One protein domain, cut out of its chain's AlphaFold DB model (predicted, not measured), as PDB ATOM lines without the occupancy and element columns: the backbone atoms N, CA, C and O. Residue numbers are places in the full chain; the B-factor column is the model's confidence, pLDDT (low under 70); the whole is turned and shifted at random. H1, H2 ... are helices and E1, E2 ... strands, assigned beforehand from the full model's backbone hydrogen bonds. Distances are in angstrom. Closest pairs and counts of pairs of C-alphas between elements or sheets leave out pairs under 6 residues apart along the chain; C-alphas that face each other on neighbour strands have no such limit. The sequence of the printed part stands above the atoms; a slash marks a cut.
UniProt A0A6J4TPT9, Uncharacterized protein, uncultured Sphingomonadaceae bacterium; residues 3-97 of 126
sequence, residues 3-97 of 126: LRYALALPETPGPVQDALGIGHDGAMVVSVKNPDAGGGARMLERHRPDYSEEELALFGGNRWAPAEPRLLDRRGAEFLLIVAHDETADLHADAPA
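AT A GLANCE: This is residues 3 to 97 of the 126 residues of an uncharacterized protein of uncultured Sphingomonadaceae bacterium (UniProt A0A6J4TPT9). A loose body with little regular structure follows strand E2, with H1 toward one end, H2 and H3 toward the other. E1 and E3 pair on one side of E2, E4 on the other, antiparallel. Of 95 printed residues, 36 are in E1 H1 E2 H2 E3 H3 E4, mixed in class; the radius of gyration of the C-alphas is 16.4 A, the spans 43 by 28 by 21 A.

HOW THE PARTS SIT: Residues 3 to 6 (E1), 64 to 66 (E3) and 79 to 84 (E4) are neighbours of 25 to 33 (E2); within hydrogen-bond range are N 3 and O 28, 2.9 A, N 65 and O 32, 3.0 A, N 80 and O 31, 2.8 A. Residues 15 to 19 (H1) and 53 to 57 (H2) are not on this sheet, which 69 to 72 (H3) only grazes. Every O i to N i+4 pair in H1 and H2 is within range.

IN THESE COORDINATES: E1 begins at C-alpha 3 (-13.885, -5.095, 29.363); E4, 16.2 A long, ends at C-alpha 84 (-19.264, 3.193, 32.971).

THE WHOLE: The link E2 to H2 is long; pLDDT is under 70 in residues 38 to 46 and 85 to 97.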
ATOM      1  N   LEU A   3     -15.176  -4.953  28.697       82.00
ATOM      2  CA  LEU A   3     -13.885  -5.095  29.363       82.00
ATOM      3  C   LEU A   3     -13.992  -4.528  30.776       82.00
ATOM      4  O   LEU A   3     -14.723  -3.567  31.007       82.00
ATOM      5  N   ARG A   4     -13.228  -5.098  31.706       81.88
ATOM      6  CA  ARG A   4     -12.974  -4.495  33.016       81.88
ATOM      7  C   ARG A   4     -11.548  -3.971  33.051       81.88
ATOM      8  O   ARG A   4     -10.657  -4.585  32.465       81.88
ATOM      9  N   TYR A   5     -11.343  -2.850  33.724       79.88
ATOM     10  CA  TYR A   5     -10.011  -2.310  33.967       79.88
ATOM     11  C   TYR A   5      -9.752  -2.190  35.461       79.88
ATOM     12  O   TYR A   5     -10.684  -2.061  36.247       79.88
ATOM     13  N   ALA A   6      -8.473  -2.210  35.813       83.00
ATOM     14  CA  ALA A   6      -7.961  -1.756  37.094       83.00
ATOM     15  C   ALA A   6      -6.854  -0.741  36.795       83.00
ATOM     16  O   ALA A   6      -6.019  -0.975  35.911       83.00
ATOM     17  N   LEU A   7      -6.880   0.399  37.474       80.12
ATOM     18  CA  LEU A   7      -5.912   1.465  37.289       80.12
ATOM     19  C   LEU A   7      -4.543   0.990  37.787       80.12
ATOM     20  O   LEU A   7      -4.378   0.631  38.947       80.12
ATOM     21  N   ALA A   8      -3.554   0.965  36.892       80.12
ATOM     22  CA  ALA A   8      -2.196   0.564  37.253       80.12
ATOM     23  C   ALA A   8      -1.401   1.724  37.863       80.12
ATOM     24  O   ALA A   8      -0.650   1.524  38.814       80.12
ATOM     25  N   LEU A   9      -1.546   2.926  37.293       80.62
ATOM     26  CA  LEU A   9      -0.886   4.145  37.745       80.62
ATOM     27  C   LEU A   9      -1.763   5.376  37.452       80.62
ATOM     28  O   LEU A   9      -2.384   5.429  36.387       80.62
ATOM     29  N   PRO A  10      -1.745   6.400  38.324       79.50
ATOM     30  CA  PRO A  10      -1.198   6.355  39.687       79.50
ATOM     31  C   PRO A  10      -1.946   5.328  40.560       79.50
ATOM     32  O   PRO A  10      -3.106   5.042  40.291       79.50
ATOM     33  N   GLU A  11      -1.285   4.759  41.581       74.06
ATOM     34  CA  GLU A  11      -1.917   3.763  42.478       74.06
ATOM     35  C   GLU A  11      -3.183   4.334  43.145       74.06
ATOM     36  O   GLU A  11      -4.180   3.641  43.310       74.06
ATOM     37  N   THR A  12      -3.171   5.624  43.488       80.31
ATOM     38  CA  THR A  12      -4.351   6.348  43.969       80.31
ATOM     39  C   THR A  12      -4.818   7.333  42.897       80.31
ATOM     40  O   THR A  12      -4.011   8.181  42.493       80.31
ATOM     41  N   PRO A  13      -6.087   7.258  42.440       84.00
ATOM     42  CA  PRO A  13      -6.670   8.256  41.550       84.00
ATOM     43  C   PRO A  13      -6.478   9.670  42.103       84.00
ATOM     44  O   PRO A  13      -6.675   9.919  43.293       84.00
ATOM     45  N   GLY A  14      -6.025  10.582  41.246       86.50
ATOM     46  CA  GLY A  14      -5.840  11.986  41.590       86.50
ATOM     47  C   GLY A  14      -6.827  12.897  40.861       86.50
ATOM     48  O   GLY A  14      -7.679  12.427  40.108       86.50
ATOM     49  N   PRO A  15      -6.648  14.226  40.968       87.00
ATOM     50  CA  PRO A  15      -7.586  15.203  40.409       87.00
ATOM     51  C   PRO A  15      -7.845  15.057  38.902       87.00
ATOM     52  O   PRO A  15      -8.921  15.397  38.423       87.00
ATOM     53  N   VAL A  16      -6.862  14.562  38.139       87.25
ATOM     54  CA  VAL A  16      -7.019  14.303  36.698       87.25
ATOM     55  C   VAL A  16      -7.906  13.084  36.456       87.25
ATOM     56  O   VAL A  16      -8.768  13.134  35.585       87.25
ATOM     57  N   GLN A  17      -7.704  12.004  37.215       84.50
ATOM     58  CA  GLN A  17      -8.538  10.808  37.133       84.50
ATOM     59  C   GLN A  17      -9.978  11.144  37.527       84.50
ATOM     60  O   GLN A  17     -10.888  10.835  36.765       84.50
ATOM     61  N   ASP A  18     -10.170  11.887  38.616       82.00
ATOM     62  CA  ASP A  18     -11.495  12.319  39.069       82.00
ATOM     63  C   ASP A  18     -12.200  13.197  38.025       82.00
ATOM     64  O   ASP A  18     -13.361  12.965  37.689       82.00
ATOM     65  N   ALA A  19     -11.489  14.172  37.445       82.25
ATOM     66  CA  ALA A  19     -12.039  15.049  36.410       82.25
ATOM     67  C   ALA A  19     -12.443  14.296  35.130       82.25
ATOM     68  O   ALA A  19     -13.310  14.760  34.390       82.25
ATOM     69  N   LEU A  20     -11.809  13.152  34.864       79.94
ATOM     70  CA  LEU A  20     -12.095  12.288  33.721       79.94
ATOM     71  C   LEU A  20     -13.031  11.120  34.066       79.94
ATOM     72  O   LEU A  20     -13.355  10.339  33.173       79.94
ATOM     73  N   GLY A  21     -13.461  10.988  35.324       77.50
ATOM     74  CA  GLY A  21     -14.260   9.851  35.783       77.50
ATOM     75  C   GLY A  21     -13.523   8.514  35.640       77.50
ATOM     76  O   GLY A  21     -14.095   7.542  35.150       77.50
ATOM     77  N   ILE A  22     -12.239   8.478  35.995       82.19
ATOM     78  CA  ILE A  22     -11.416   7.266  36.000       82.19
ATOM     79  C   ILE A  22     -11.284   6.786  37.447       82.19
ATOM     80  O   ILE A  22     -10.617   7.422  38.260       82.19
ATOM     81  N   GLY A  23     -11.899   5.648  37.752       82.12
ATOM     82  CA  GLY A  23     -11.838   5.019  39.065       82.12
ATOM     83  C   GLY A  23     -10.608   4.141  39.255       82.12
ATOM     84  O   GLY A  23      -9.783   3.966  38.356       82.12
ATOM     85  N   HIS A  24     -10.514   3.531  40.438       79.38
ATOM     86  CA  HIS A  24      -9.523   2.487  40.702       79.38
ATOM     87  C   HIS A  24      -9.795   1.222  39.868       79.38
ATOM     88  O   HIS A  24      -8.867   0.552  39.418       79.38
ATOM     89  N   ASP A  25     -11.061   0.925  39.597       79.75
ATOM     90  CA  ASP A  25     -11.501  -0.074  38.634       79.75
ATOM     91  C   ASP A  25     -12.815   0.366  37.979       79.75
ATOM     92  O   ASP A  25     -13.435   1.358  38.373       79.75
ATOM     93  N   GLY A  26     -13.215  -0.345  36.930       79.25
ATOM     94  CA  GLY A  26     -14.491  -0.101  36.277       79.25
ATOM     95  C   GLY A  26     -14.729  -0.992  35.071       79.25
ATOM     96  O   GLY A  26     -13.960  -1.915  34.777       79.25
ATOM     97  N   ALA A  27     -15.811  -0.696  34.356       79.75
ATOM     98  CA  ALA A  27     -16.205  -1.405  33.149       79.75
ATOM     99  C   ALA A  27     -16.208  -0.469  31.940       79.75
ATOM    100  O   ALA A  27     -16.482   0.728  32.037       79.75
ATOM    101  N   MET A  28     -15.919  -1.035  30.775       83.06
ATOM    102  CA  MET A  28     -16.027  -0.340  29.504       83.06
ATOM    103  C   MET A  28     -16.698  -1.220  28.458       83.06
ATOM    104  O   MET A  28     -16.474  -2.432  28.383       83.06
ATOM    105  N   VAL A  29     -17.493  -0.584  27.612       88.69
ATOM    106  CA  VAL A  29     -18.053  -1.196  26.412       88.69
ATOM    107  C   VAL A  29     -17.262  -0.694  25.217       88.69
ATOM    108  O   VAL A  29     -17.058   0.510  25.058       88.69
ATOM    109  N   VAL A  30     -16.827  -1.628  24.376       89.69
ATOM    110  CA  VAL A  30     -16.118  -1.328  23.132       89.69
ATOM    111  C   VAL A  30     -17.000  -1.699  21.948       89.69
ATOM    112  O   VAL A  30     -17.457  -2.850  21.831       89.69
ATOM    113  N   SER A  31     -17.189  -0.721  21.064       92.38
ATOM    114  CA  SER A  31     -17.958  -0.848  19.827       92.38
ATOM    115  C   SER A  31     -17.139  -0.360  18.639       92.38
ATOM    116  O   SER A  31     -16.529   0.703  18.704       92.38
ATOM    117  N   VAL A  32     -17.140  -1.114  17.545       93.56
ATOM    118  CA  VAL A  32     -16.436  -0.749  16.307       93.56
ATOM    119  C   VAL A  32     -17.402  -0.031  15.378       93.56
ATOM    120  O   VAL A  32     -18.576  -0.399  15.276       93.56
ATOM    121  N   LYS A  33     -16.915   1.015  14.717       90.81
ATOM    122  CA  LYS A  33     -17.674   1.778  13.733       90.81
ATOM    123  C   LYS A  33     -17.689   1.032  12.405       90.81
ATOM    124  O   LYS A  33     -16.650   0.603  11.908       90.81
ATOM    125  N   ASN A  34     -18.866   0.941  11.807       91.62
ATOM    126  CA  ASN A  34     -19.027   0.460  10.448       91.62
ATOM    127  C   ASN A  34     -18.438   1.496   9.470       91.62
ATOM    128  O   ASN A  34     -18.910   2.640   9.464       91.62
ATOM    129  N   PRO A  35     -17.445   1.138   8.634       88.75
ATOM    130  CA  PRO A  35     -16.842   2.080   7.694       88.75
ATOM    131  C   PRO A  35     -17.820   2.525   6.595       88.75
ATOM    132  O   PRO A  35     -17.645   3.598   6.013       88.75
ATOM    133  N   ASP A  36     -18.867   1.740   6.331       87.81
ATOM    134  CA  ASP A  36     -19.900   2.024   5.331       87.81
ATOM    135  C   ASP A  36     -20.993   2.955   5.869       87.81
ATOM    136  O   ASP A  36     -21.721   3.588   5.101       87.81
ATOM    137  N   ALA A  37     -21.095   3.101   7.193       82.00
ATOM    138  CA  ALA A  37     -22.058   3.995   7.813       82.00
ATOM    139  C   ALA A  37     -21.571   5.448   7.707       82.00
ATOM    140  O   ALA A  37     -20.872   5.967   8.581       82.00
ATOM    141  N   GLY A  38     -21.949   6.112   6.611       67.19
ATOM    142  CA  GLY A  38     -21.591   7.503   6.326       67.19
ATOM    143  C   GLY A  38     -21.849   8.471   7.494       67.19
ATOM    144  O   GLY A  38     -22.726   8.264   8.337       67.19
ATOM    145  N   GLY A  39     -21.085   9.564   7.538       60.25
ATOM    146  CA  GLY A  39     -21.189  10.596   8.574       60.25
ATOM    147  C   GLY A  39     -20.276  10.331   9.774       60.25
ATOM    148  O   GLY A  39     -20.550   9.493  10.627       60.25
ATOM    149  N   GLY A  40     -19.183  11.084   9.831       54.56
ATOM    150  CA  GLY A  40     -18.195  11.111  10.907       54.56
ATOM    151  C   GLY A  40     -16.972  11.891  10.428       54.56
ATOM    152  O   GLY A  40     -16.647  11.821   9.244       54.56
ATOM    153  N   ALA A  41     -16.366  12.691  11.312       50.66
ATOM    154  CA  ALA A  41     -15.303  13.651  11.004       50.66
ATOM    155  C   ALA A  41     -14.273  13.081  10.019       50.66
ATOM    156  O   ALA A  41     -13.643  12.081  10.337       50.66
ATOM    157  N   ARG A  42     -14.166  13.713   8.831       51.50
ATOM    158  CA  ARG A  42     -13.212  13.444   7.733       51.50
ATOM    159  C   ARG A  42     -12.401  12.171   7.955       51.50
ATOM    160  O   ARG A  42     -11.222  12.234   8.302       51.50
ATOM    161  N   MET A  43     -13.034  11.025   7.717       56.12
ATOM    162  CA  MET A  43     -12.264   9.822   7.485       56.12
ATOM    163  C   MET A  43     -11.362  10.149   6.300       56.12
ATOM    164  O   MET A  43     -11.837  10.484   5.214       56.12
ATOM    165  N   LEU A  44     -10.056  10.177   6.522       57.47
ATOM    166  CA  LEU A  44      -9.133  10.269   5.408       57.47
ATOM    167  C   LEU A  44      -9.270   8.907   4.742       57.47
ATOM    168  O   LEU A  44      -8.782   7.938   5.305       57.47
ATOM    169  N   GLU A  45      -9.998   8.826   3.623       63.62
ATOM    170  CA  GLU A  45     -10.356   7.569   2.933       63.62
ATOM    171  C   GLU A  45      -9.175   6.593   2.818       63.62
ATOM    172  O   GLU A  45      -9.341   5.385   2.925       63.62
ATOM    173  N   ARG A  46      -7.954   7.136   2.730       64.94
ATOM    174  CA  ARG A  46      -6.668   6.426   2.792       64.94
ATOM    175  C   ARG A  46      -6.443   5.529   4.028       64.94
ATOM    176  O   ARG A  46      -5.452   4.806   4.066       64.94
ATOM    177  N   HIS A  47      -7.265   5.637   5.066       74.75
ATOM    178  CA  HIS A  47      -7.175   4.865   6.308       74.75
ATOM    179  C   HIS A  47      -8.448   4.056   6.575       74.75
ATOM    180  O   HIS A  47      -8.691   3.679   7.717       74.75
ATOM    181  N   ARG A  48      -9.269   3.799   5.550       84.50
ATOM    182  CA  ARG A  48     -10.419   2.904   5.683       84.50
ATOM    183  C   ARG A  48      -9.956   1.480   6.010       84.50
ATOM    184  O   ARG A  48      -9.062   0.997   5.316       84.50
ATOM    185  N   PRO A  49     -10.525   0.824   7.040       89.81
ATOM    186  CA  PRO A  49     -10.232  -0.572   7.298       89.81
ATOM    187  C   PRO A  49     -10.766  -1.414   6.144       89.81
ATOM    188  O   PRO A  49     -11.889  -1.214   5.677       89.81
ATOM    189  N   ASP A  50      -9.931  -2.336   5.686       91.25
ATOM    190  CA  ASP A  50     -10.282  -3.325   4.677       91.25
ATOM    191  C   ASP A  50     -10.887  -4.534   5.395       91.25
ATOM    192  O   ASP A  50     -10.150  -5.372   5.915       91.25
ATOM    193  N   TYR A  51     -12.213  -4.552   5.535       93.75
ATOM    194  CA  TYR A  51     -12.955  -5.661   6.140       93.75
ATOM    195  C   TYR A  51     -13.406  -6.654   5.066       93.75
ATOM    196  O   TYR A  51     -13.864  -6.255   3.995       93.75
ATOM    197  N   SER A  52     -13.326  -7.951   5.368       95.12
ATOM    198  CA  SER A  52     -13.928  -8.990   4.528       95.12
ATOM    199  C   SER A  52     -15.459  -8.927   4.574       95.12
ATOM    200  O   SER A  52     -16.046  -8.321   5.470       95.12
ATOM    201  N   GLU A  53     -16.133  -9.609   3.645       94.25
ATOM    202  CA  GLU A  53     -17.600  -9.718   3.663       94.25
ATOM    203  C   GLU A  53     -18.129 -10.320   4.977       94.25
ATOM    204  O   GLU A  53     -19.150  -9.874   5.496       94.25
ATOM    205  N   GLU A  54     -17.409 -11.291   5.553       94.94
ATOM    206  CA  GLU A  54     -17.757 -11.897   6.845       94.94
ATOM    207  C   GLU A  54     -17.665 -10.878   7.989       94.94
ATOM    208  O   GLU A  54     -18.540 -10.821   8.849       94.94
ATOM    209  N   GLU A  55     -16.632 -10.034   7.992       95.31
ATOM    210  CA  GLU A  55     -16.461  -8.983   8.997       95.31
ATOM    211  C   GLU A  55     -17.495  -7.867   8.838       95.31
ATOM    212  O   GLU A  55     -18.043  -7.389   9.831       95.31
ATOM    213  N   LEU A  56     -17.819  -7.486   7.600       94.44
ATOM    214  CA  LEU A  56     -18.882  -6.521   7.315       94.44
ATOM    215  C   LEU A  56     -20.258  -7.044   7.754       94.44
ATOM    216  O   LEU A  56     -21.087  -6.273   8.249       94.44
ATOM    217  N   ALA A  57     -20.494  -8.355   7.653       94.44
ATOM    218  CA  ALA A  57     -21.735  -8.975   8.110       94.44
ATOM    219  C   ALA A  57     -21.956  -8.828   9.627       94.44
ATOM    220  O   ALA A  57     -23.107  -8.707  10.056       94.44
ATOM    221  N   LEU A  58     -20.889  -8.746  10.437       93.25
ATOM    222  CA  LEU A  58     -20.984  -8.556  11.896       93.25
ATOM    223  C   LEU A  58     -21.648  -7.231  12.289       93.25
ATOM    224  O   LEU A  58     -22.227  -7.122  13.371       93.25
ATOM    225  N   PHE A  59     -21.603  -6.222  11.417       93.50
ATOM    226  CA  PHE A  59     -22.281  -4.954  11.670       93.50
ATOM    227  C   PHE A  59     -23.798  -5.053  11.496       93.50
ATOM    228  O   PHE A  59     -24.525  -4.230  12.057       93.50
ATOM    229  N   GLY A  60     -24.299  -6.027  10.730       91.00
ATOM    230  CA  GLY A  60     -25.735  -6.208  10.499       91.00
ATOM    231  C   GLY A  60     -26.426  -4.953   9.949       91.00
ATOM    232  O   GLY A  60     -27.566  -4.671  10.308       91.00
ATOM    233  N   GLY A  61     -25.712  -4.146   9.154       87.44
ATOM    234  CA  GLY A  61     -26.197  -2.863   8.631       87.44
ATOM    235  C   GLY A  61     -26.226  -1.708   9.643       87.44
ATOM    236  O   GLY A  61     -26.576  -0.585   9.280       87.44
ATOM    237  N   ASN A  62     -25.835  -1.938  10.898       91.06
ATOM    238  CA  ASN A  62     -25.770  -0.892  11.912       91.06
ATOM    239  C   ASN A  62     -24.509  -0.038  11.756       91.06
ATOM    240  O   ASN A  62     -23.481  -0.473  11.237       91.06
ATOM    241  N   ARG A  63     -24.574   1.196  12.271       89.81
ATOM    242  CA  ARG A  63     -23.419   2.106  12.343       89.81
ATOM    243  C   ARG A  63     -22.336   1.608  13.298       89.81
ATOM    244  O   ARG A  63     -21.168   1.925  13.107       89.81
ATOM    245  N   TRP A  64     -22.735   0.862  14.317       91.81
ATOM    246  CA  TRP A  64     -21.861   0.349  15.359       91.81
ATOM    247  C   TRP A  64     -22.151  -1.128  15.575       91.81
ATOM    248  O   TRP A  64     -23.315  -1.530  15.577       91.81
ATOM    249  N   ALA A  65     -21.097  -1.904  15.794       92.81
ATOM    250  CA  ALA A  65     -21.178  -3.297  16.204       92.81
ATOM    251  C   ALA A  65     -20.439  -3.487  17.530       92.81
ATOM    252  O   ALA A  65     -19.456  -2.775  17.775       92.81
ATOM    253  N   PRO A  66     -20.844  -4.447  18.379       91.06
ATOM    254  CA  PRO A  66     -19.997  -4.894  19.474       91.06
ATOM    255  C   PRO A  66     -18.610  -5.249  18.933       91.06
ATOM    256  O   PRO A  66     -18.497  -5.961  17.942       91.06
ATOM    257  N   ALA A  67     -17.552  -4.750  19.571       91.19
ATOM    258  CA  ALA A  67     -16.210  -5.048  19.095       91.19
ATOM    259  C   ALA A  67     -15.907  -6.552  19.162       91.19
ATOM    260  O   ALA A  67     -16.245  -7.208  20.150       91.19
ATOM    261  N   GLU A  68     -15.221  -7.047  18.135       91.44
ATOM    262  CA  GLU A  68     -14.598  -8.367  18.081       91.44
ATOM    263  C   GLU A  68     -13.101  -8.210  17.788       91.44
ATOM    264  O   GLU A  68     -12.729  -7.266  17.084       91.44
ATOM    265  N   PRO A  69     -12.234  -9.137  18.245       91.69
ATOM    266  CA  PRO A  69     -10.796  -9.067  17.978       91.69
ATOM    267  C   PRO A  69     -10.461  -8.894  16.493       91.69
ATOM    268  O   PRO A  69      -9.650  -8.045  16.150       91.69
ATOM    269  N   ARG A  70     -11.154  -9.620  15.606       92.56
ATOM    270  CA  ARG A  70     -10.947  -9.541  14.150       92.56
ATOM    271  C   ARG A  70     -11.249  -8.161  13.556       92.56
ATOM    272  O   ARG A  70     -10.595  -7.745  12.611       92.56
ATOM    273  N   LEU A  71     -12.212  -7.440  14.139       93.81
ATOM    274  CA  LEU A  71     -12.549  -6.084  13.711       93.81
ATOM    275  C   LEU A  71     -11.498  -5.079  14.199       93.81
ATOM    276  O   LEU A  71     -11.156  -4.140  13.489       93.81
ATOM    277  N   LEU A  72     -10.962  -5.287  15.403       93.00
ATOM    278  CA  LEU A  72      -9.934  -4.424  15.992       93.00
ATOM    279  C   LEU A  72      -8.543  -4.640  15.377       93.00
ATOM    280  O   LEU A  72      -7.746  -3.706  15.352       93.00
ATOM    281  N   ASP A  73      -8.263  -5.833  14.848       92.94
ATOM    282  CA  ASP A  73      -6.989  -6.182  14.200       92.94
ATOM    283  C   ASP A  73      -6.870  -5.652  12.755       92.94
ATOM    284  O   ASP A  73      -5.936  -5.969  12.018       92.94
ATOM    285  N   ARG A  74      -7.817  -4.810  12.311       91.56
ATOM    286  CA  ARG A  74      -7.732  -4.127  11.017       91.56
ATOM    287  C   ARG A  74      -7.164  -2.731  11.165       91.56
ATOM    288  O   ARG A  74      -7.663  -1.877  11.900       91.56
ATOM    289  N   ARG A  75      -6.137  -2.455  10.365       90.25
ATOM    290  CA  ARG A  75      -5.561  -1.116  10.263       90.25
ATOM    291  C   ARG A  75      -6.639  -0.111   9.856       90.25
ATOM    292  O   ARG A  75      -7.294  -0.288   8.837       90.25
ATOM    293  N   GLY A  76      -6.761   0.974  10.618       89.19
ATOM    294  CA  GLY A  76      -7.746   2.022  10.344       89.19
ATOM    295  C   GLY A  76      -9.128   1.772  10.949       89.19
ATOM    296  O   GLY A  76     -10.015   2.602  10.760       89.19
ATOM    297  N   ALA A  77      -9.316   0.675  11.692       91.38
ATOM    298  CA  ALA A  77     -10.529   0.449  12.464       91.38
ATOM    299  C   ALA A  77     -10.769   1.605  13.450       91.38
ATOM    300  O   ALA A  77      -9.919   1.943  14.273       91.38
ATOM    301  N   GLU A  78     -11.951   2.210  13.363       89.44
ATOM    302  CA  GLU A  78     -12.427   3.198  14.327       89.44
ATOM    303  C   GLU A  78     -13.300   2.497  15.369       89.44
ATOM    304  O   GLU A  78     -14.154   1.675  15.029       89.44
ATOM    305  N   PHE A  79     -13.136   2.853  16.637       90.94
ATOM    306  CA  PHE A  79     -13.937   2.297  17.719       90.94
ATOM    307  C   PHE A  79     -14.255   3.354  18.771       90.94
ATOM    308  O   PHE A  79     -13.565   4.364  18.905       90.94
ATOM    309  N   LEU A  80     -15.338   3.114  19.498       88.62
ATOM    310  CA  LEU A  80     -15.788   3.908  20.626       88.62
ATOM    311  C   LEU A  80     -15.584   3.089  21.897       88.62
ATOM    312  O   LEU A  80     -16.026   1.939  21.966       88.62
ATOM    313  N   LEU A  81     -14.949   3.701  22.897       87.38
ATOM    314  CA  LEU A  81     -14.986   3.207  24.267       87.38
ATOM    315  C   LEU A  81     -15.969   4.049  25.067       87.38
ATOM    316  O   LEU A  81     -15.872   5.277  25.085       87.38
ATOM    317  N   ILE A  82     -16.885   3.376  25.751       83.88
ATOM    318  CA  ILE A  82     -17.774   3.994  26.728       83.88
ATOM    319  C   ILE A  82     -17.396   3.419  28.082       83.88
ATOM    320  O   ILE A  82     -17.533   2.216  28.296       83.88
ATOM    321  N   VAL A  83     -16.900   4.274  28.969       78.00
ATOM    322  CA  VAL A  83     -16.578   3.906  30.349       78.00
ATOM    323  C   VAL A  83     -17.827   4.113  31.199       78.00
ATOM    324  O   VAL A  83     -18.473   5.156  31.099       78.00
ATOM    325  N   ALA A  84     -18.173   3.117  32.008       70.00
ATOM    326  CA  ALA A  84     -19.264   3.193  32.971       70.00
ATOM    327  C   ALA A  84     -18.691   3.153  34.392       70.00
ATOM    328  O   ALA A  84     -17.816   2.338  34.695       70.00
ATOM    329  N   HIS A  85     -19.197   4.044  35.241       60.06
ATOM    330  CA  HIS A  85     -18.726   4.258  36.603       60.06
ATOM    331  C   HIS A  85     -19.873   3.975  37.580       60.06
ATOM    332  O   HIS A  85     -20.403   4.889  38.200       60.06
ATOM    333  N   ASP A  86     -20.336   2.725  37.646       51.16
ATOM    334  CA  ASP A  86     -21.355   2.337  38.623       51.16
ATOM    335  C   ASP A  86     -21.326   0.827  38.901       51.16
ATOM    336  O   ASP A  86     -21.312   0.019  37.970       51.16
ATOM    337  N   GLU A  87     -21.354   0.467  40.187       45.12
ATOM    338  CA  GLU A  87     -21.566  -0.897  40.693       45.12
ATOM    339  C   GLU A  87     -22.966  -1.437  40.337       45.12
ATOM    340  O   GLU A  87     -23.204  -2.641  40.421       45.12
ATOM    341  N   THR A  88     -23.889  -0.565  39.912       39.22
ATOM    342  CA  THR A  88     -25.255  -0.905  39.473       39.22
ATOM    343  C   THR A  88     -25.431  -0.992  37.958       39.22
ATOM    344  O   THR A  88     -26.530  -1.288  37.481       39.22
ATOM    345  N   ALA A  89     -24.373  -0.780  37.169       42.25
ATOM    346  CA  ALA A  89     -24.413  -1.231  35.788       42.25
ATOM    347  C   ALA A  89     -24.487  -2.762  35.834       42.25
ATOM    348  O   ALA A  89     -23.492  -3.399  36.172       42.25
ATOM    349  N   ASP A  90     -25.655  -3.337  35.525       41.56
ATOM    350  CA  ASP A  90     -25.890  -4.776  35.326       41.56
ATOM    351  C   ASP A  90     -25.022  -5.308  34.163       41.56
ATOM    352  O   ASP A  90     -25.481  -5.702  33.092       41.56
ATOM    353  N   LEU A  91     -23.710  -5.284  34.357       46.97
ATOM    354  CA  LEU A  91     -22.673  -5.846  33.520       46.97
ATOM    355  C   LEU A  91     -22.092  -6.991  34.346       46.97
ATOM    356  O   LEU A  91     -21.001  -6.885  34.898       46.97
ATOM    357  N   HIS A  92     -22.874  -8.067  34.498       32.19
ATOM    358  CA  HIS A  92     -22.492  -9.246  35.271       32.19
ATOM    359  C   HIS A  92     -21.124  -9.781  34.826       32.19
ATOM    360  O   HIS A  92     -20.985 -10.416  33.780       32.19
ATOM    361  N   ALA A  93     -20.116  -9.528  35.652       39.41
ATOM    362  CA  ALA A  93     -18.840 -10.217  35.650       39.41
ATOM    363  C   ALA A  93     -18.315 -10.174  37.087       39.41
ATOM    364  O   ALA A  93     -17.607  -9.238  37.466       39.41
ATOM    365  N   ASP A  94     -18.709 -11.168  37.882       30.20
ATOM    366  CA  ASP A  94     -18.209 -11.396  39.237       30.20
ATOM    367  C   ASP A  94     -16.690 -11.608  39.186       30.20
ATOM    368  O   ASP A  94     -16.203 -12.677  38.813       30.20
ATOM    369  N   ALA A  95     -15.924 -10.575  39.525       38.16
ATOM    370  CA  ALA A  95     -14.484 -10.665  39.718       38.16
ATOM    371  C   ALA A  95     -14.195 -10.279  41.175       38.16
ATOM    372  O   ALA A  95     -14.531  -9.158  41.564       38.16
ATOM    373  N   PRO A  96     -13.637 -11.187  41.997       31.58
ATOM    374  CA  PRO A  96     -13.365 -10.896  43.396       31.58
ATOM    375  C   PRO A  96     -12.295  -9.808  43.510       31.58
ATOM    376  O   PRO A  96     -11.220  -9.907  42.915       31.58
ATOM    377  N   ALA A  97     -12.623  -8.770  44.275       39.41
ATOM    378  CA  ALA A  97     -11.705  -7.722  44.683       39.41
ATOM    379  C   ALA A  97     -10.812  -8.265  45.803       39.41
ATOM    380  O   ALA A  97     -11.277  -8.440  46.926       39.41
TER     381      ALA A  97